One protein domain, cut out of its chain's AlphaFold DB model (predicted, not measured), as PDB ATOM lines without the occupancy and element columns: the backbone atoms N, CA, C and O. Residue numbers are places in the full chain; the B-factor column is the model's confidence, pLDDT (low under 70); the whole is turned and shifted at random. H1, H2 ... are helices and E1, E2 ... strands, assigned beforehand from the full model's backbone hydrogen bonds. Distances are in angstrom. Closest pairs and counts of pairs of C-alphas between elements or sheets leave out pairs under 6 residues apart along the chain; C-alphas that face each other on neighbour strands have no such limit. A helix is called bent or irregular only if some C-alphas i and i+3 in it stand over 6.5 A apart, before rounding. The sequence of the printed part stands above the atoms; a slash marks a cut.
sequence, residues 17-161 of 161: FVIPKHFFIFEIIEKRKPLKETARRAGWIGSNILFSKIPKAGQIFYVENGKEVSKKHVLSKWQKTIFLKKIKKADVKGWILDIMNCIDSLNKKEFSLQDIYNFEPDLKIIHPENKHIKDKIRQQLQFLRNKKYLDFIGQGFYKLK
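This is residues 17 to 161 of the 161 residues of the protein "DpnI_C domain-containing protein" of Candidatus Nomurabacteria bacterium RIFCSPLOWO2_01_FULL_40_18 (UniProt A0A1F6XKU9). Helices H2 and H5 cross about perpendicular to make the core of a helical body, with the short helices H3 and H4 packed on H5 and a small three-stranded sheet, E4, E6 and E5, at one end of H5. H1 and E3 make a second arm beside this body, and a thin hairpin of E1 and E2 sticks far out with its long link, residues 32 to 46, making the longest axis. The printed part has 145 residues, with five named helices and six named strands in the order E1 E2 E3 H1 H2 E4 H3 H4 H5 E5 E6; the class is mixed, helices and strands. The sheet's order is E4 - E6 - E5, antiparallel throughout. The whole is only just loose, close to compact, with a radius of gyration of the C-alphas of 17.7 A and spans of 61 by 44 by 27 A.

Begin with the sheet: E4 is residues 110 to 112, 7.2 A, E6 is 157 to 160, 10.6 A, and E5 is 150 to 154, 12.1 A. Find C-alpha 133 at (108.348, 132.474, 155.927); from there H5 runs 19.8 A to residue 146. H2, residues 90 to 106, is 24.7 A long; H3 is 113 to 117, 6.4 A, and H4 is 120 to 126, 9.8 A. H1, residues 71 to 86, begins at (96.748, 155.973, 183.692) and spans 24.1 A; it is irregular, with C-alphas 80 and 83 7.5 A apart, and has a kink of 37 degrees near residue 80. E3 is 60 to 64, 9.5 A; E1 is 29 to 31, 6.5 A, and E2 is 47 to 49, 6.8 A.

In the sheet, look for N 111 and O 158 at 3.0 A between E4 and E6, and N 151 and O 159 at 2.8 A in the hairpin of E5 and E6. H5 is on one face of this sheet, two layers, a helix over a sheet, and stands up from it at 51 degrees. H5 is the hub: it touches H2, closest C-alphas Ile 96 and Gln 140, 6.2 A, H3 at Tyr 117 and Lys 134, 6.5 A, and H4 at Glu 120 and Ile 133, 6.3 A. H1 and H2 are close but not clearly touching, C-alphas of Leu 84 and Lys 93 at 7.3 A. E3 pairs with no named strand, but residues 17 to 18 pair with its residues 60 to 61, antiparallel; its closest C-alpha to H1 is Ile 60, 6.5 A from Val 74. In the hairpin of E1 and E2, N 30 and O 48 are 2.9 A apart; both strands are apart from H1, H2, H3, H4 and H5. In H2, H3, H4 and H5 every O i to N i+4 pair is within hydrogen-bond range; in H1, 7 of 12 are.

The C-alphas farthest apart are those of Thr 38 and Gly 154, 61.6 A. The link from E1 to E2 is long, and the printed part has no cut. The mean pLDDT of the printed part is 95.1, and no printed residue is under 70.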
ATOM      1  N   PHE A  17      90.687 156.582 172.296       96.00
ATOM      2  CA  PHE A  17      91.980 155.920 172.229       96.00
ATOM      3  C   PHE A  17      92.921 156.627 171.264       96.00
ATOM      4  O   PHE A  17      92.536 157.492 170.478       96.00
ATOM      5  N   VAL A  18      94.187 156.239 171.333       95.62
ATOM      6  CA  VAL A  18      95.249 156.744 170.470       95.62
ATOM      7  C   VAL A  18      95.944 155.594 169.764       95.62
ATOM      8  O   VAL A  18      96.170 154.533 170.347       95.62
ATOM      9  N   ILE A  19      96.338 155.846 168.517       95.19
ATOM     10  CA  ILE A  19      97.237 154.982 167.759       95.19
ATOM     11  C   ILE A  19      98.581 155.695 167.619       95.19
ATOM     12  O   ILE A  19      98.661 156.740 166.964       95.19
ATOM     13  N   PRO A  20      99.667 155.183 168.222       94.38
ATOM     14  CA  PRO A  20     100.971 155.804 168.089       94.38
ATOM     15  C   PRO A  20     101.438 155.846 166.628       94.38
ATOM     16  O   PRO A  20     101.385 154.845 165.917       94.38
ATOM     17  N   LYS A  21     102.026 156.972 166.201       92.50
ATOM     18  CA  LYS A  21     102.481 157.190 164.809       92.50
ATOM     19  C   LYS A  21     103.362 156.084 164.219       92.50
ATOM     20  O   LYS A  21     103.450 155.939 163.012       92.50
ATOM     21  N   HIS A  22     104.069 155.324 165.054       90.94
ATOM     22  CA  HIS A  22     104.953 154.266 164.577       90.94
ATOM     23  C   HIS A  22     104.207 153.025 164.071       90.94
ATOM     24  O   HIS A  22     104.880 152.185 163.483       90.94
ATOM     25  N   PHE A  23     102.888 152.937 164.267       93.25
ATOM     26  CA  PHE A  23     101.998 151.958 163.636       93.25
ATOM     27  C   PHE A  23     101.471 152.415 162.268       93.25
ATOM     28  O   PHE A  23     100.935 151.600 161.528       93.25
ATOM     29  N   PHE A  24     101.640 153.694 161.910       91.44
ATOM     30  CA  PHE A  24     101.246 154.202 160.601       91.44
ATOM     31  C   PHE A  24     102.324 153.874 159.567       91.44
ATOM     32  O   PHE A  24     103.365 154.530 159.507       91.44
ATOM     33  N   ILE A  25     102.064 152.826 158.789       90.50
ATOM     34  CA  ILE A  25     102.860 152.379 157.640       90.50
ATOM     35  C   ILE A  25     102.021 152.481 156.355       90.50
ATOM     36  O   ILE A  25     100.816 152.714 156.421       90.50
ATOM     37  N   PHE A  26     102.628 152.367 155.175       89.31
ATOM     38  CA  PHE A  26     101.897 152.572 153.915       89.31
ATOM     39  C   PHE A  26     100.791 151.530 153.707       89.31
ATOM     40  O   PHE A  26      99.725 151.838 153.184       89.31
ATOM     41  N   GLU A  27     101.009 150.319 154.202       88.12
ATOM     42  CA  GLU A  27     100.174 149.135 154.038       88.12
ATOM     43  C   GLU A  27      98.819 149.244 154.754       88.12
ATOM     44  O   GLU A  27      97.885 148.505 154.415       88.12
ATOM     45  N   ILE A  28      98.699 150.159 155.729       92.38
ATOM     46  CA  ILE A  28      97.441 150.450 156.434       92.38
ATOM     47  C   ILE A  28      96.618 151.541 155.730       92.38
ATOM     48  O   ILE A  28      95.498 151.810 156.155       92.38
ATOM     49  N   ILE A  29      97.149 152.186 154.687       93.56
ATOM     50  CA  ILE A  29      96.453 153.240 153.944       93.56
ATOM     51  C   ILE A  29      95.839 152.642 152.682       93.56
ATOM     52  O   ILE A  29      96.537 152.233 151.759       93.56
ATOM     53  N   GLU A  30      94.511 152.626 152.619       95.00
ATOM     54  CA  GLU A  30      93.771 152.153 151.451       95.00
ATOM     55  C   GLU A  30      93.291 153.344 150.619       95.00
ATOM     56  O   GLU A  30      92.514 154.179 151.087       95.00
ATOM     57  N   LYS A  31      93.739 153.432 149.364       96.62
ATOM     58  CA  LYS A  31      93.285 154.467 148.425       96.62
ATOM     59  C   LYS A  31      91.815 154.240 148.067       96.62
ATOM     60  O   LYS A  31      91.443 153.170 147.594       96.62
ATOM     61  N   ARG A  32      90.980 155.271 148.226       96.56
ATOM     62  CA  ARG A  32      89.569 155.220 147.819       96.56
ATOM     63  C   ARG A  32      89.425 155.470 146.322       96.56
ATOM     64  O   ARG A  32      90.262 156.116 145.694       96.56
ATOM     65  N   LYS A  33      88.305 155.012 145.757       96.38
ATOM     66  CA  LYS A  33      87.894 155.432 144.412       96.38
ATOM     67  C   LYS A  33      87.674 156.957 144.384       96.38
ATOM     68  O   LYS A  33      87.194 157.498 145.387       96.38
ATOM     69  N   PRO A  34      87.999 157.637 143.269       97.50
ATOM     70  CA  PRO A  34      87.686 159.051 143.099       97.50
ATOM     71  C   PRO A  34      86.191 159.319 143.292       97.50
ATOM     72  O   PRO A  34      85.350 158.476 142.966       97.50
ATOM     73  N   LEU A  35      85.851 160.496 143.813       97.19
ATOM     74  CA  LEU A  35      84.457 160.931 143.863       97.19
ATOM     75  C   LEU A  35      83.896 161.106 142.446       97.19
ATOM     76  O   LEU A  35      84.594 161.574 141.547       97.19
ATOM     77  N   LYS A  36      82.617 160.747 142.277       96.81
ATOM     78  CA  LYS A  36      81.883 160.881 141.010       96.81
ATOM     79  C   LYS A  36      81.896 162.329 140.513       96.81
ATOM     80  O   LYS A  36      81.948 163.254 141.319       96.81
ATOM     81  N   GLU A  37      81.753 162.510 139.205       96.56
ATOM     82  CA  GLU A  37      81.702 163.831 138.557       96.56
ATOM     83  C   GLU A  37      80.566 164.720 139.074       96.56
ATOM     84  O   GLU A  37      80.695 165.936 139.128       96.56
ATOM     85  N   THR A  38      79.476 164.112 139.544       96.88
ATOM     86  CA  THR A  38      78.335 164.824 140.133       96.88
ATOM     87  C   THR A  38      78.593 165.348 141.549       96.88
ATOM     88  O   THR A  38      77.765 166.074 142.098       96.88
ATOM     89  N   ALA A  39      79.702 164.971 142.192       95.75
ATOM     90  CA  ALA A  39      80.018 165.410 143.545       95.75
ATOM     91  C   ALA A  39      80.623 166.821 143.552       95.75
ATOM     92  O   ALA A  39      81.427 167.170 142.695       95.75
ATOM     93  N   ARG A  40      80.368 167.594 144.619       96.56
ATOM     94  CA  ARG A  40      80.968 168.931 144.827       96.56
ATOM     95  C   ARG A  40      82.501 168.950 144.698       96.56
ATOM     96  O   ARG A  40      83.073 169.963 144.323       96.56
ATOM     97  N   ARG A  41      83.165 167.846 145.055       95.44
ATOM     98  CA  ARG A  41      84.621 167.651 144.924       95.44
ATOM     99  C   ARG A  41      84.920 166.537 143.919       95.44
ATOM    100  O   ARG A  41      85.581 165.559 144.267       95.44
ATOM    101  N   ALA A  42      84.347 166.644 142.725       96.25
ATOM    102  CA  ALA A  42      84.539 165.694 141.636       96.25
ATOM    103  C   ALA A  42      86.021 165.338 141.448       96.25
ATOM    104  O   ALA A  42      86.897 166.199 141.537       96.25
ATOM    105  N   GLY A  43      86.308 164.051 141.257       96.00
ATOM    106  CA  GLY A  43      87.674 163.559 141.079       96.00
ATOM    107  C   GLY A  43      88.535 163.516 142.348       96.00
ATOM    108  O   GLY A  43      89.620 162.940 142.302       96.00
ATOM    109  N   TRP A  44      88.086 164.045 143.498       97.50
ATOM    110  CA  TRP A  44      88.867 163.965 144.738       97.50
ATOM    111  C   TRP A  44      89.074 162.513 145.169       97.50
ATOM    112  O   TRP A  44      88.129 161.721 145.230       97.50
ATOM    113  N   ILE A  45      90.317 162.187 145.517       97.00
ATOM    114  CA  ILE A  45      90.729 160.861 145.964       97.00
ATOM    115  C   ILE A  45      91.085 160.944 147.443       97.00
ATOM    116  O   ILE A  45      92.061 161.583 147.828       97.00
ATOM    117  N   GLY A  46      90.289 160.271 148.265       96.38
ATOM    118  CA  GLY A  46      90.592 160.075 149.676       96.38
ATOM    119  C   GLY A  46      91.331 158.771 149.947       96.38
ATOM    120  O   GLY A  46      91.621 157.981 149.045       96.38
ATOM    121  N   SER A  47      91.539 158.500 151.229       96.06
ATOM    122  CA  SER A  47      91.994 157.207 151.725       96.06
ATOM    123  C   SER A  47      91.186 156.770 152.945       96.06
ATOM    124  O   SER A  47      90.530 157.586 153.598       96.06
ATOM    125  N   ASN A  48      91.216 155.470 153.218       96.12
ATOM    126  CA  ASN A  48      90.820 154.877 154.485       96.12
ATOM    127  C   ASN A  48      92.078 154.466 155.256       96.12
ATOM    128  O   ASN A  48      93.126 154.193 154.665       96.12
ATOM    129  N   ILE A  49      91.951 154.379 156.577       94.62
ATOM    130  CA  ILE A  49      92.931 153.711 157.431       94.62
ATOM    131  C   ILE A  49      92.361 152.334 157.772       94.62
ATOM    132  O   ILE A  49      91.261 152.236 158.313       94.62
ATOM    133  N   LEU A  50      93.090 151.271 157.450       93.00
ATOM    134  CA  LEU A  50      92.699 149.892 157.718       93.00
ATOM    135  C   LEU A  50      93.061 149.518 159.157       93.00
ATOM    136  O   LEU A  50      94.146 149.005 159.430       93.00
ATOM    137  N   PHE A  51      92.134 149.760 160.085       90.06
ATOM    138  CA  PHE A  51      92.309 149.428 161.506       90.06
ATOM    139  C   PHE A  51      92.563 147.937 161.743       90.06
ATOM    140  O   PHE A  51      93.296 147.588 162.662       90.06
ATOM    141  N   SER A  52      92.028 147.063 160.886       88.50
ATOM    142  CA  SER A  52      92.261 145.612 160.932       88.50
ATOM    143  C   SER A  52      93.727 145.215 160.754       88.50
ATOM    144  O   SER A  52      94.111 144.122 161.153       88.50
ATOM    145  N   LYS A  53      94.557 146.094 160.176       90.56
ATOM    146  CA  LYS A  53      95.999 145.879 160.006       90.56
ATOM    147  C   LYS A  53      96.837 146.490 161.133       90.56
ATOM    148  O   LYS A  53      98.064 146.394 161.102       90.56
ATOM    149  N   ILE A  54      96.207 147.130 162.117       93.81
ATOM    150  CA  ILE A  54      96.887 147.736 163.262       93.81
ATOM    151  C   ILE A  54      96.760 146.781 164.454       93.81
ATOM    152  O   ILE A  54      95.639 146.583 164.931       93.81
ATOM    153  N   PRO A  55      97.881 146.262 164.993       95.00
ATOM    154  CA  PRO A  55      97.845 145.395 166.165       95.00
ATOM    155  C   PRO A  55      97.079 146.029 167.323       95.00
ATOM    156  O   PRO A  55      97.186 147.237 167.563       95.00
ATOM    157  N   LYS A  56      96.373 145.213 168.109       93.19
ATOM    158  CA  LYS A  56      95.639 145.633 169.314       93.19
ATOM    159  C   LYS A  56      96.551 146.375 170.290       93.19
ATOM    160  O   LYS A  56      96.130 147.336 170.926       93.19
ATOM    161  N   ALA A  57      97.828 145.995 170.364       92.75
ATOM    162  CA  ALA A  57      98.829 146.695 171.174       92.75
ATOM    163  C   ALA A  57      99.074 148.159 170.745       92.75
ATOM    164  O   ALA A  57      99.566 148.959 171.544       92.75
ATOM    165  N   GLY A  58      98.748 148.513 169.501       92.81
ATOM    166  CA  GLY A  58      98.778 149.880 168.987       92.81
ATOM    167  C   GLY A  58      97.518 150.689 169.292       92.81
ATOM    168  O   GLY A  58      97.564 151.906 169.168       92.81
ATOM    169  N   GLN A  59      96.424 150.056 169.720       94.25
ATOM    170  CA  GLN A  59      95.172 150.723 170.087       94.25
ATOM    171  C   GLN A  59      95.154 150.963 171.601       94.25
ATOM    172  O   GLN A  59      94.853 150.076 172.409       94.25
ATOM    173  N   ILE A  60      95.563 152.164 172.013       95.50
ATOM    174  CA  ILE A  60      95.748 152.492 173.428       95.50
ATOM    175  C   ILE A  60      94.563 153.320 173.918       95.50
ATOM    176  O   ILE A  60      94.500 154.525 173.678       95.50
ATOM    177  N   PHE A  61      93.638 152.659 174.608       96.88
ATOM    178  CA  PHE A  61      92.419 153.260 175.141       96.88
ATOM    179  C   PHE A  61      92.667 154.082 176.405       96.88
ATOM    180  O   PHE A  61      93.358 153.632 177.315       96.88
ATOM    181  N   TYR A  62      92.070 155.271 176.436       97.44
ATOM    182  CA  TYR A  62      91.867 156.120 177.609       97.44
ATOM    183  C   TYR A  62      90.459 155.931 178.188       97.44
ATOM    184  O   TYR A  62      90.296 155.950 179.402       97.44
ATOM    185  N   VAL A  63      89.463 155.714 177.326       97.25
ATOM    186  CA  VAL A  63      88.099 155.292 177.682       97.25
ATOM    187  C   VAL A  63      87.756 154.101 176.798       97.25
ATOM    188  O   VAL A  63      87.978 154.185 175.593       97.25
ATOM    189  N   GLU A  64      87.265 153.012 177.379       96.56
ATOM    190  CA  GLU A  64      86.868 151.793 176.666       96.56
ATOM    191  C   GLU A  64      85.501 151.335 177.189       96.56
ATOM    192  O   GLU A  64      85.339 151.118 178.396       96.56
ATOM    193  N   ASN A  65      84.509 151.207 176.303       95.44
ATOM    194  CA  ASN A  65      83.122 150.867 176.658       95.44
ATOM    195  C   ASN A  65      82.535 151.751 177.783       95.44
ATOM    196  O   ASN A  65      81.972 151.258 178.767       95.44
ATOM    197  N   GLY A  66      82.748 153.063 177.678       95.50
ATOM    198  CA  GLY A  66      82.268 154.083 178.613       95.50
ATOM    199  C   GLY A  66      83.023 154.142 179.944       95.50
ATOM    200  O   GLY A  66      82.645 154.914 180.825       95.50
ATOM    201  N   LYS A  67      84.079 153.336 180.124       96.69
ATOM    202  CA  LYS A  67      84.859 153.269 181.367       96.69
ATOM    203  C   LYS A  67      86.248 153.853 181.171       96.69
ATOM    204  O   LYS A  67      86.952 153.501 180.227       96.69
ATOM    205  N   GLU A  68      86.667 154.711 182.095       97.75
ATOM    206  CA  GLU A  68      88.025 155.249 182.099       97.75
ATOM    207  C   GLU A  68      89.053 154.138 182.355       97.75
ATOM    208  O   GLU A  68      88.935 153.324 183.277       97.75
ATOM    209  N   VAL A  69      90.096 154.119 181.533       97.81
ATOM    210  CA  VAL A  69      91.230 153.214 181.666       97.81
ATOM    211  C   VAL A  69      92.282 153.876 182.550       97.81
ATOM    212  O   VAL A  69      92.752 154.976 182.272       97.81
ATOM    213  N   SER A  70      92.724 153.177 183.600       97.88
ATOM    214  CA  SER A  70      93.713 153.741 184.528       97.88
ATOM    215  C   SER A  70      94.988 154.222 183.818       97.88
ATOM    216  O   SER A  70      95.582 153.511 182.998       97.88
ATOM    217  N   LYS A  71      95.496 155.395 184.217       97.19
ATOM    218  CA  LYS A  71      96.748 155.973 183.692       97.19
ATOM    219  C   LYS A  71      97.924 154.990 183.722       97.19
ATOM    220  O   LYS A  71      98.716 154.943 182.781       97.19
ATOM    221  N   LYS A  72      98.036 154.168 184.773       96.94
ATOM    222  CA  LYS A  72      99.070 153.122 184.881       96.94
ATOM    223  C   LYS A  72      98.950 152.096 183.752       96.94
ATOM    224  O   LYS A  72      99.961 151.735 183.151       96.94
ATOM    225  N   HIS A  73      97.732 151.651 183.440       93.94
ATOM    226  CA  HIS A  73      97.492 150.708 182.353       93.94
ATOM    227  C   HIS A  73      97.806 151.334 180.989       93.94
ATOM    228  O   HIS A  73      98.547 150.733 180.207       93.94
ATOM    229  N   VAL A  74      97.353 152.570 180.752       95.62
ATOM    230  CA  VAL A  74      97.656 153.346 179.536       95.62
ATOM    231  C   VAL A  74      99.165 153.442 179.308       95.62
ATOM    232  O   VAL A  74      99.667 153.052 178.253       95.62
ATOM    233  N   LEU A  75      99.916 153.897 180.318       95.31
ATOM    234  CA  LEU A  75     101.373 154.025 180.235       95.31
ATOM    235  C   LEU A  75     102.063 152.675 180.010       95.31
ATOM    236  O   LEU A  75     103.024 152.604 179.244       95.31
ATOM    237  N   SER A  76     101.557 151.596 180.614       92.75
ATOM    238  CA  SER A  76     102.104 150.253 180.398       92.75
ATOM    239  C   SER A  76     101.936 149.786 178.945       92.75
ATOM    240  O   SER A  76     102.899 149.291 178.358       92.75
ATOM    241  N   LYS A  77     100.768 150.019 178.319       92.06
ATOM    242  CA  LYS A  77     100.532 149.722 176.892       92.06
ATOM    243  C   LYS A  77     101.458 150.548 175.991       92.06
ATOM    244  O   LYS A  77     102.083 149.997 175.089       92.06
ATOM    245  N   TRP A  78     101.631 151.837 176.288       93.50
ATOM    246  CA  TRP A  78     102.565 152.714 175.567       93.50
ATOM    247  C   TRP A  78     104.020 152.233 175.628       93.50
ATOM    248  O   TRP A  78     104.732 152.252 174.621       93.50
ATOM    249  N   GLN A  79     104.485 151.817 176.807       92.44
ATOM    250  CA  GLN A  79     105.863 151.358 176.991       92.44
ATOM    251  C   GLN A  79     106.144 150.058 176.232       92.44
ATOM    252  O   GLN A  79     107.230 149.917 175.665       92.44
ATOM    253  N   LYS A  80     105.162 149.150 176.152       91.44
ATOM    254  CA  LYS A  80     105.296 147.862 175.450       91.44
ATOM    255  C   LYS A  80     105.632 148.009 173.968       91.44
ATOM    256  O   LYS A  80     106.292 147.134 173.426       91.44
ATOM    257  N   THR A  81     105.234 149.100 173.317       92.19
ATOM    258  CA  THR A  81     105.378 149.274 171.859       92.19
ATOM    259  C   THR A  81     106.403 150.340 171.469       92.19
ATOM    260  O   THR A  81     106.736 150.494 170.293       92.19
ATOM    261  N   ILE A  82     107.008 151.037 172.441       93.56
ATOM    262  CA  ILE A  82     107.923 152.159 172.175       93.56
ATOM    263  C   ILE A  82     109.156 151.766 171.348       93.56
ATOM    264  O   ILE A  82     109.723 152.605 170.643       93.56
ATOM    265  N   PHE A  83     109.559 150.490 171.391       94.12
ATOM    266  CA  PHE A  83     110.682 149.974 170.609       94.12
ATOM    267  C   PHE A  83     110.461 150.129 169.095       94.12
ATOM    268  O   PHE A  83     111.435 150.334 168.368       94.12
ATOM    269  N   LEU A  84     109.206 150.115 168.626       94.56
ATOM    270  CA  LEU A  84     108.843 150.290 167.214       94.56
ATOM    271  C   LEU A  84     109.242 151.670 166.675       94.56
ATOM    272  O   LEU A  84     109.479 151.818 165.476       94.56
ATOM    273  N   LYS A  85     109.387 152.683 167.546       92.69
ATOM    274  CA  LYS A  85     109.890 154.014 167.154       92.69
ATOM    275  C   LYS A  85     111.318 153.961 166.605       92.69
ATOM    276  O   LYS A  85     111.676 154.803 165.790       92.69
ATOM    277  N   LYS A  86     112.131 152.997 167.052       92.94
ATOM    278  CA  LYS A  86     113.539 152.863 166.642       92.94
ATOM    279  C   LYS A  86     113.697 152.145 165.294       92.94
ATOM    280  O   LYS A  86     114.789 152.144 164.732       92.94
ATOM    281  N   ILE A  87     112.629 151.542 164.773       92.62
ATOM    282  CA  ILE A  87     112.647 150.757 163.537       92.62
ATOM    283  C   ILE A  87     112.331 151.683 162.366       92.62
ATOM    284  O   ILE A  87     111.195 152.133 162.211       92.62
ATOM    285  N   LYS A  88     113.365 151.992 161.577       89.00
ATOM    286  CA  LYS A  88     113.278 152.937 160.454       89.00
ATOM    287  C   LYS A  88     112.901 152.276 159.128       89.00
ATOM    288  O   LYS A  88     112.211 152.894 158.332       89.00
ATOM    289  N   LYS A  89     113.358 151.041 158.889       90.69
ATOM    290  CA  LYS A  89     113.074 150.316 157.642       90.69
ATOM    291  C   LYS A  89     111.607 149.886 157.618       90.69
ATOM    292  O   LYS A  89     111.180 149.197 158.547       90.69
ATOM    293  N   ALA A  90     110.880 150.290 156.575       87.56
ATOM    294  CA  ALA A  90     109.452 150.020 156.411       87.56
ATOM    295  C   ALA A  90     109.173 148.511 156.410       87.56
ATOM    296  O   ALA A  90     108.467 148.045 157.295       87.56
ATOM    297  N   ASP A  91     109.859 147.744 155.561       87.25
ATOM    298  CA  ASP A  91     109.648 146.292 155.437       87.25
ATOM    299  C   ASP A  91     109.887 145.542 156.753       87.25
ATOM    300  O   ASP A  91     109.135 144.650 157.135       87.25
ATOM    301  N   VAL A  92     110.932 145.928 157.499       91.19
ATOM    302  CA  VAL A  92     111.232 145.325 158.810       91.19
ATOM    303  C   VAL A  92     110.107 145.617 159.795       91.19
ATOM    304  O   VAL A  92     109.730 144.747 160.576       91.19
ATOM    305  N   LYS A  93     109.576 146.842 159.774       92.88
ATOM    306  CA  LYS A  93     108.449 147.217 160.619       92.88
ATOM    307  C   LYS A  93     107.172 146.486 160.196       92.88
ATOM    308  O   LYS A  93     106.494 145.990 161.088       92.88
ATOM    309  N   GLY A  94     106.889 146.381 158.897       93.50
ATOM    310  CA  GLY A  94     105.751 145.637 158.350       93.50
ATOM    311  C   GLY A  94     105.716 144.211 158.887       93.50
ATOM    312  O   GLY A  94     104.787 143.855 159.602       93.50
ATOM    313  N   TRP A  95     106.817 143.468 158.726       95.62
ATOM    314  CA  TRP A  95     106.962 142.116 159.284       95.62
ATOM    315  C   TRP A  95     106.656 142.020 160.782       95.62
ATOM    316  O   TRP A  95     106.032 141.061 161.228       95.62
ATOM    317  N   ILE A  96     107.111 142.984 161.582       96.38
ATOM    318  CA  ILE A  96     106.860 142.969 163.027       96.38
ATOM    319  C   ILE A  96     105.377 143.187 163.315       96.38
ATOM    320  O   ILE A  96     104.820 142.483 164.157       96.38
ATOM    321  N   LEU A  97     104.744 144.144 162.632       96.12
ATOM    322  CA  LEU A  97     103.323 144.437 162.810       96.12
ATOM    323  C   LEU A  97     102.446 143.272 162.341       96.12
ATOM    324  O   LEU A  97     101.514 142.910 163.054       96.12
ATOM    325  N   ASP A  98     102.784 142.628 161.227       96.06
ATOM    326  CA  ASP A  98     102.045 141.465 160.727       96.06
ATOM    327  C   ASP A  98     102.122 140.289 161.704       96.06
ATOM    328  O   ASP A  98     101.103 139.687 162.030       96.06
ATOM    329  N   ILE A  99     103.299 140.018 162.277       97.56
ATOM    330  CA  ILE A  99     103.441 138.981 163.309       97.56
ATOM    331  C   ILE A  99     102.683 139.353 164.589       97.56
ATOM    332  O   ILE A  99     102.072 138.482 165.207       97.56
ATOM    333  N   MET A 100     102.673 140.630 164.987       97.12
ATOM    334  CA  MET A 100     101.840 141.084 166.105       97.12
ATOM    335  C   MET A 100     100.343 140.865 165.818       97.12
ATOM    336  O   MET A 100      99.639 140.385 166.703       97.12
ATOM    337  N   ASN A 101      99.875 141.121 164.591       96.38
ATOM    338  CA  ASN A 101      98.494 140.851 164.171       96.38
ATOM    339  C   ASN A 101      98.159 139.351 164.181       96.38
ATOM    340  O   ASN A 101      97.079 138.977 164.643       96.38
ATOM    341  N   CYS A 102      99.068 138.478 163.730       97.12
ATOM    342  CA  CYS A 102      98.888 137.025 163.843       97.12
ATOM    343  C   CYS A 102      98.691 136.608 165.309       97.12
ATOM    344  O   CYS A 102      97.755 135.877 165.625       97.12
ATOM    345  N   ILE A 103      99.525 137.124 166.221       97.12
ATOM    346  CA  ILE A 103      99.404 136.851 167.663       97.12
ATOM    347  C   ILE A 103      98.062 137.365 168.209       97.12
ATOM    348  O   ILE A 103      97.370 136.642 168.924       97.12
ATOM    349  N   ASP A 104      97.659 138.583 167.845       95.50
ATOM    350  CA  ASP A 104      96.390 139.179 168.284       95.50
ATOM    351  C   ASP A 104      95.158 138.412 167.770       95.50
ATOM    352  O   ASP A 104      94.116 138.400 168.444       95.50
ATOM    353  N   SER A 105      95.286 137.768 166.605       95.56
ATOM    354  CA  SER A 105      94.242 136.960 165.959       95.56
ATOM    355  C   SER A 105      94.036 135.611 166.642       95.56
ATOM    356  O   SER A 105      92.927 135.085 166.624       95.56
ATOM    357  N   LEU A 106      95.060 135.076 167.318       96.25
ATOM    358  CA  LEU A 106      94.909 133.872 168.143       96.25
ATOM    359  C   LEU A 106      93.982 134.099 169.341       96.25
ATOM    360  O   LEU A 106      93.428 133.136 169.865       96.25
ATOM    361  N   ASN A 107      93.840 135.352 169.793       94.62
ATOM    362  CA  ASN A 107      93.056 135.739 170.968       94.62
ATOM    363  C   ASN A 107      93.423 134.945 172.240       94.62
ATOM    364  O   ASN A 107      92.576 134.650 173.084       94.62
ATOM    365  N   LYS A 108      94.705 134.586 172.373       95.12
ATOM    366  CA  LYS A 108      95.257 133.813 173.492       95.12
ATOM    367  C   LYS A 108      96.430 134.558 174.112       95.12
ATOM    368  O   LYS A 108      97.224 135.185 173.416       95.12
ATOM    369  N   LYS A 109      96.572 134.454 175.435       94.50
ATOM    370  CA  LYS A 109      97.734 135.001 176.153       94.50
ATOM    371  C   LYS A 109      98.987 134.142 175.968       94.50
ATOM    372  O   LYS A 109     100.094 134.667 176.030       94.50
ATOM    373  N   GLU A 110      98.806 132.844 175.750       97.50
ATOM    374  CA  GLU A 110      99.862 131.854 175.542       97.50
ATOM    375  C   GLU A 110      99.608 131.124 174.227       97.50
ATOM    376  O   GLU A 110      98.465 130.799 173.903       97.50
ATOM    377  N   PHE A 111     100.665 130.913 173.451       98.06
ATOM    378  CA  PHE A 111     100.583 130.291 172.137       98.06
ATOM    379  C   PHE A 111     101.869 129.537 171.807       98.06
ATOM    380  O   PHE A 111     102.946 129.822 172.338       98.06
ATOM    381  N   SER A 112     101.752 128.568 170.911       97.88
ATOM    382  CA  SER A 112     102.874 127.806 170.383       97.88
ATOM    383  C   SER A 112     103.410 128.428 169.093       97.88
ATOM    384  O   SER A 112     102.725 129.156 168.375       97.88
ATOM    385  N   LEU A 113     104.648 128.093 168.745       97.62
ATOM    386  CA  LEU A 113     105.218 128.404 167.438       97.62
ATOM    387  C   LEU A 113     104.360 127.838 166.295       97.62
ATOM    388  O   LEU A 113     104.231 128.478 165.253       97.62
ATOM    389  N   GLN A 114     103.758 126.666 166.512       97.06
ATOM    390  CA  GLN A 114     102.892 126.011 165.540       97.06
ATOM    391  C   GLN A 114     101.617 126.822 165.272       97.06
ATOM    392  O   GLN A 114     101.215 126.936 164.118       97.06
ATOM    393  N   ASP A 115     101.037 127.454 166.300       97.69
ATOM    394  CA  ASP A 115      99.877 128.341 166.133       97.69
ATOM    395  C   ASP A 115     100.186 129.493 165.166       97.69
ATOM    396  O   ASP A 115      99.347 129.856 164.346       97.69
ATOM    397  N   ILE A 116     101.403 130.047 165.221       97.75
ATOM    398  CA  ILE A 116     101.818 131.134 164.323       97.75
ATOM    399  C   ILE A 116     102.150 130.613 162.920       97.75
ATOM    400  O   ILE A 116     101.897 131.303 161.935       97.75
ATOM    401  N   TYR A 117     102.674 129.392 162.795       98.00
ATOM    402  CA  TYR A 117     102.908 128.780 161.483       98.00
ATOM    403  C   TYR A 117     101.632 128.563 160.674       98.00
ATOM    404  O   TYR A 117     101.709 128.558 159.448       98.00
ATOM    405  N   ASN A 118     100.467 128.468 161.314       97.69
ATOM    406  CA  ASN A 118      99.195 128.388 160.598       97.69
ATOM    407  C   ASN A 118      98.899 129.649 159.757       97.69
ATOM    408  O   ASN A 118      98.140 129.560 158.799       97.69
ATOM    409  N   PHE A 119      99.537 130.788 160.055       97.38
ATOM    410  CA  PHE A 119      99.432 132.027 159.270       97.38
ATOM    411  C   PHE A 119     100.462 132.129 158.134       97.38
ATOM    412  O   PHE A 119     100.540 133.156 157.461       97.38
ATOM    413  N   GLU A 120     101.291 131.105 157.904       97.19
ATOM    414  CA  GLU A 120     102.270 131.112 156.810       97.19
ATOM    415  C   GLU A 120     101.651 131.416 155.430       97.19
ATOM    416  O   GLU A 120     102.241 132.236 154.719       97.19
ATOM    417  N   PRO A 121     100.498 130.834 155.032       96.88
ATOM    418  CA  PRO A 121      99.877 131.145 153.746       96.88
ATOM    419  C   PRO A 121      99.542 132.634 153.601       96.88
ATOM    420  O   PRO A 121      99.875 133.240 152.582       96.88
ATOM    421  N   ASP A 122      98.974 133.242 154.642       95.69
ATOM    422  CA  ASP A 122      98.602 134.659 154.648       95.69
ATOM    423  C   ASP A 122      99.844 135.557 154.601       95.69
ATOM    424  O   ASP A 122      99.934 136.485 153.795       95.69
ATOM    425  N   LEU A 123     100.856 135.242 155.414       96.19
ATOM    426  CA  LEU A 123     102.123 135.977 155.442       96.19
ATOM    427  C   LEU A 123     102.878 135.879 154.113       96.19
ATOM    428  O   LEU A 123     103.565 136.829 153.739       96.19
ATOM    429  N   LYS A 124     102.741 134.769 153.382       96.50
ATOM    430  CA  LYS A 124     103.319 134.606 152.043       96.50
ATOM    431  C   LYS A 124     102.633 135.494 151.004       96.50
ATOM    432  O   LYS A 124     103.305 135.978 150.101       96.50
ATOM    433  N   ILE A 125     101.327 135.733 151.134       94.81
ATOM    434  CA  ILE A 125     100.595 136.673 150.269       94.81
ATOM    435  C   ILE A 125     101.037 138.113 150.556       94.81
ATOM    436  O   ILE A 125     101.222 138.894 149.626       94.81
ATOM    437  N   ILE A 126     101.227 138.458 151.833       92.00
ATOM    438  CA  ILE A 126     101.647 139.807 152.248       92.00
ATOM    439  C   ILE A 126     103.114 140.073 151.870       92.00
ATOM    440  O   ILE A 126     103.448 141.178 151.446       92.00
ATOM    441  N   HIS A 127     103.984 139.062 151.981       93.12
ATOM    442  CA  HIS A 127     105.423 139.160 151.716       93.12
ATOM    443  C   HIS A 127     105.880 138.180 150.620       93.12
ATOM    444  O   HIS A 127     106.640 137.248 150.911       93.12
ATOM    445  N   PRO A 128     105.460 138.382 149.356       93.06
ATOM    446  CA  PRO A 128     105.639 137.406 148.274       93.06
ATOM    447  C   PRO A 128     107.106 137.106 147.939       93.06
ATOM    448  O   PRO A 128     107.437 135.990 147.541       93.06
ATOM    449  N   GLU A 129     108.003 138.067 148.163       92.75
ATOM    450  CA  GLU A 129     109.436 137.929 147.871       92.75
ATOM    451  C   GLU A 129     110.181 137.020 148.865       92.75
ATOM    452  O   GLU A 129     111.312 136.595 148.612       92.75
ATOM    453  N   ASN A 130     109.583 136.700 150.020       93.12
ATOM    454  CA  ASN A 130     110.247 135.903 151.043       93.12
ATOM    455  C   ASN A 130     109.943 134.405 150.890       93.12
ATOM    456  O   ASN A 130     108.848 133.930 151.180       93.12
ATOM    457  N   LYS A 131     110.962 133.630 150.509       93.56
ATOM    458  CA  LYS A 131     110.860 132.170 150.337       93.56
ATOM    459  C   LYS A 131     110.941 131.373 151.650       93.56
ATOM    460  O   LYS A 131     110.673 130.176 151.642       93.56
ATOM    461  N   HIS A 132     111.281 132.016 152.771       96.69
ATOM    462  CA  HIS A 132     111.547 131.381 154.069       96.69
ATOM    463  C   HIS A 132     110.662 131.967 155.186       96.69
ATOM    464  O   HIS A 132     111.145 132.510 156.184       96.69
ATOM    465  N   ILE A 133     109.338 131.861 155.024       97.44
ATOM    466  CA  ILE A 133     108.348 132.474 155.927       97.44
ATOM    467  C   ILE A 133     108.474 131.954 157.366       97.44
ATOM    468  O   ILE A 133     108.572 132.757 158.293       97.44
ATOM    469  N   LYS A 134     108.559 130.633 157.583       97.31
ATOM    470  CA  LYS A 134     108.719 130.053 158.934       97.31
ATOM    471  C   LYS A 134     109.968 130.555 159.655       97.31
ATOM    472  O   LYS A 134     109.933 130.820 160.858       97.31
ATOM    473  N   ASP A 135     111.070 130.707 158.933       97.62
ATOM    474  CA  ASP A 135     112.332 131.197 159.493       97.62
ATOM    475  C   ASP A 135     112.196 132.669 159.882       97.62
ATOM    476  O   ASP A 135     112.627 133.081 160.965       97.62
ATOM    477  N   LYS A 136     111.506 133.449 159.041       97.69
ATOM    478  CA  LYS A 136     111.182 134.845 159.326       97.69
ATOM    479  C   LYS A 136     110.269 134.985 160.542       97.69
ATOM    480  O   LYS A 136     110.555 135.828 161.392       97.69
ATOM    481  N   ILE A 137     109.253 134.130 160.681       97.94
ATOM    482  CA  ILE A 137     108.387 134.049 161.869       97.94
ATOM    483  C   ILE A 137     109.242 133.834 163.124       97.94
ATOM    484  O   ILE A 137     109.153 134.622 164.068       97.94
ATOM    485  N   ARG A 138     110.126 132.823 163.129       97.56
ATOM    486  CA  ARG A 138     111.016 132.557 164.274       97.56
ATOM    487  C   ARG A 138     111.891 133.766 164.603       97.56
ATOM    488  O   ARG A 138     111.995 134.139 165.771       97.56
ATOM    489  N   GLN A 139     112.468 134.409 163.587       97.44
ATOM    490  CA  GLN A 139     113.263 135.627 163.759       97.44
ATOM    491  C   GLN A 139     112.446 136.756 164.412       97.44
ATOM    492  O   GLN A 139     112.936 137.401 165.342       97.44
ATOM    493  N   GLN A 140     111.206 136.997 163.968       98.00
ATOM    494  CA  GLN A 140     110.359 138.054 164.534       98.00
ATOM    495  C   GLN A 140     109.913 137.743 165.967       98.00
ATOM    496  O   GLN A 140     109.950 138.630 166.817       98.00
ATOM    497  N   LEU A 141     109.570 136.491 166.281       97.88
ATOM    498  CA  LEU A 141     109.226 136.087 167.650       97.88
ATOM    499  C   LEU A 141     110.412 136.269 168.609       97.88
ATOM    500  O   LEU A 141     110.246 136.805 169.706       97.88
ATOM    501  N   GLN A 142     111.625 135.904 168.182       96.88
ATOM    502  CA  GLN A 142     112.847 136.157 168.954       96.88
ATOM    503  C   GLN A 142     113.095 137.655 169.150       96.88
ATOM    504  O   GLN A 142     113.463 138.085 170.245       96.88
ATOM    505  N   PHE A 143     112.865 138.464 168.115       97.38
ATOM    506  CA  PHE A 143     112.970 139.914 168.220       97.38
ATOM    507  C   PHE A 143     111.968 140.480 169.237       97.38
ATOM    508  O   PHE A 143     112.376 141.199 170.151       97.38
ATOM    509  N   LEU A 144     110.686 140.120 169.134       97.44
ATOM    510  CA  LEU A 144     109.629 140.546 170.058       97.44
ATOM    511  C   LEU A 144     109.918 140.107 171.501       97.44
ATOM    512  O   LEU A 144     109.748 140.899 172.434       97.44
ATOM    513  N   ARG A 145     110.452 138.895 171.690       96.94
ATOM    514  CA  ARG A 145     110.948 138.418 172.987       96.94
ATOM    515  C   ARG A 145     112.063 139.310 173.529       96.94
ATOM    516  O   ARG A 145     111.988 139.790 174.656       96.94
ATOM    517  N   ASN A 146     113.078 139.599 172.717       96.44
ATOM    518  CA  ASN A 146     114.201 140.451 173.121       96.44
ATOM    519  C   ASN A 146     113.754 141.894 173.438       96.44
ATOM    520  O   ASN A 146     114.422 142.603 174.192       96.44
ATOM    521  N   LYS A 147     112.616 142.343 172.892       95.62
ATOM    522  CA  LYS A 147     111.974 143.624 173.229       95.62
ATOM    523  C   LYS A 147     111.032 143.555 174.433       95.62
ATOM    524  O   LYS A 147     110.397 144.561 174.736       95.62
ATOM    525  N   LYS A 148     110.978 142.422 175.144       94.25
ATOM    526  CA  LYS A 148     110.085 142.171 176.288       94.25
ATOM    527  C   LYS A 148     108.595 142.316 175.939       94.25
ATOM    528  O   LYS A 148     107.793 142.604 176.821       94.25
ATOM    529  N   TYR A 149     108.233 142.134 174.667       95.62
ATOM    530  CA  TYR A 149     106.833 142.038 174.238       95.62
ATOM    531  C   TYR A 149     106.283 140.624 174.484       95.62
ATOM    532  O   TYR A 149     105.131 140.455 174.875       95.62
ATOM    533  N   LEU A 150     107.145 139.618 174.312       97.00
ATOM    534  CA  LEU A 150     106.861 138.211 174.588       97.00
ATOM    535  C   LEU A 150     107.826 137.661 175.638       97.00
ATOM    536  O   LEU A 150     108.985 138.072 175.691       97.00
ATOM    537  N   ASP A 151     107.374 136.668 176.392       97.25
ATOM    538  CA  ASP A 151     108.221 135.780 177.181       97.25
ATOM    539  C   ASP A 151     108.265 134.399 176.492       97.25
ATOM    540  O   ASP A 151     107.250 133.919 175.987       97.25
ATOM    541  N   PHE A 152     109.445 133.771 176.420       96.50
ATOM    542  CA  PHE A 152     109.605 132.408 175.891       96.50
ATOM    543  C   PHE A 152     109.568 131.420 177.052       96.50
ATOM    544  O   PHE A 152     110.428 131.481 177.927       96.50
ATOM    545  N   ILE A 153     108.568 130.541 177.055       94.69
ATOM    546  CA  ILE A 153     108.289 129.628 178.173       94.69
ATOM    547  C   ILE A 153     109.071 128.309 178.020       94.69
ATOM    548  O   ILE A 153     109.291 127.600 178.995       94.69
ATOM    549  N   GLY A 154     109.549 128.001 176.811       92.44
ATOM    550  CA  GLY A 154     110.265 126.763 176.487       92.44
ATOM    551  C   GLY A 154     109.532 125.938 175.432       92.44
ATOM    552  O   GLY A 154     108.366 126.182 175.149       92.44
ATOM    553  N   GLN A 155     110.235 124.990 174.801       92.81
ATOM    554  CA  GLN A 155     109.669 124.035 173.826       92.81
ATOM    555  C   GLN A 155     108.843 124.668 172.681       92.81
ATOM    556  O   GLN A 155     107.917 124.064 172.156       92.81
ATOM    557  N   GLY A 156     109.163 125.903 172.281       93.50
ATOM    558  CA  GLY A 156     108.414 126.606 171.234       93.50
ATOM    559  C   GLY A 156     107.161 127.342 171.719       93.50
ATOM    560  O   GLY A 156     106.422 127.841 170.876       93.50
ATOM    561  N   PHE A 157     106.926 127.454 173.028       97.19
ATOM    562  CA  PHE A 157     105.813 128.210 173.606       97.19
ATOM    563  C   PHE A 157     106.205 129.636 174.001       97.19
ATOM    564  O   PHE A 157     107.301 129.899 174.512       97.19
ATOM    565  N   TYR A 158     105.270 130.558 173.787       98.12
ATOM    566  CA  TYR A 158     105.407 131.987 174.032       98.12
ATOM    567  C   TYR A 158     104.209 132.521 174.819       98.12
ATOM    568  O   TYR A 158     103.096 132.002 174.721       98.12
ATOM    569  N   LYS A 159     104.435 133.601 175.571       97.50
ATOM    570  CA  LYS A 159     103.412 134.318 176.341       97.50
ATOM    571  C   LYS A 159     103.480 135.813 176.084       97.50
ATOM    572  O   LYS A 159     104.567 136.388 176.088       97.50
ATOM    573  N   LEU A 160     102.325 136.450 175.918       94.62
ATOM    574  CA  LEU A 160     102.212 137.906 175.912       94.62
ATOM    575  C   LEU A 160     102.492 138.464 177.312       94.62
ATOM    576  O   LEU A 160     101.865 138.054 178.298       94.62
ATOM    577  N   LYS A 161     103.425 139.416 177.377       88.88
ATOM    578  CA  LYS A 161     103.742 140.171 178.592       88.88
ATOM    579  C   LYS A 161     102.747 141.306 178.806       88.88
ATOM    580  O   LYS A 161     102.206 141.829 177.808       88.88
TER     581      LYS A 161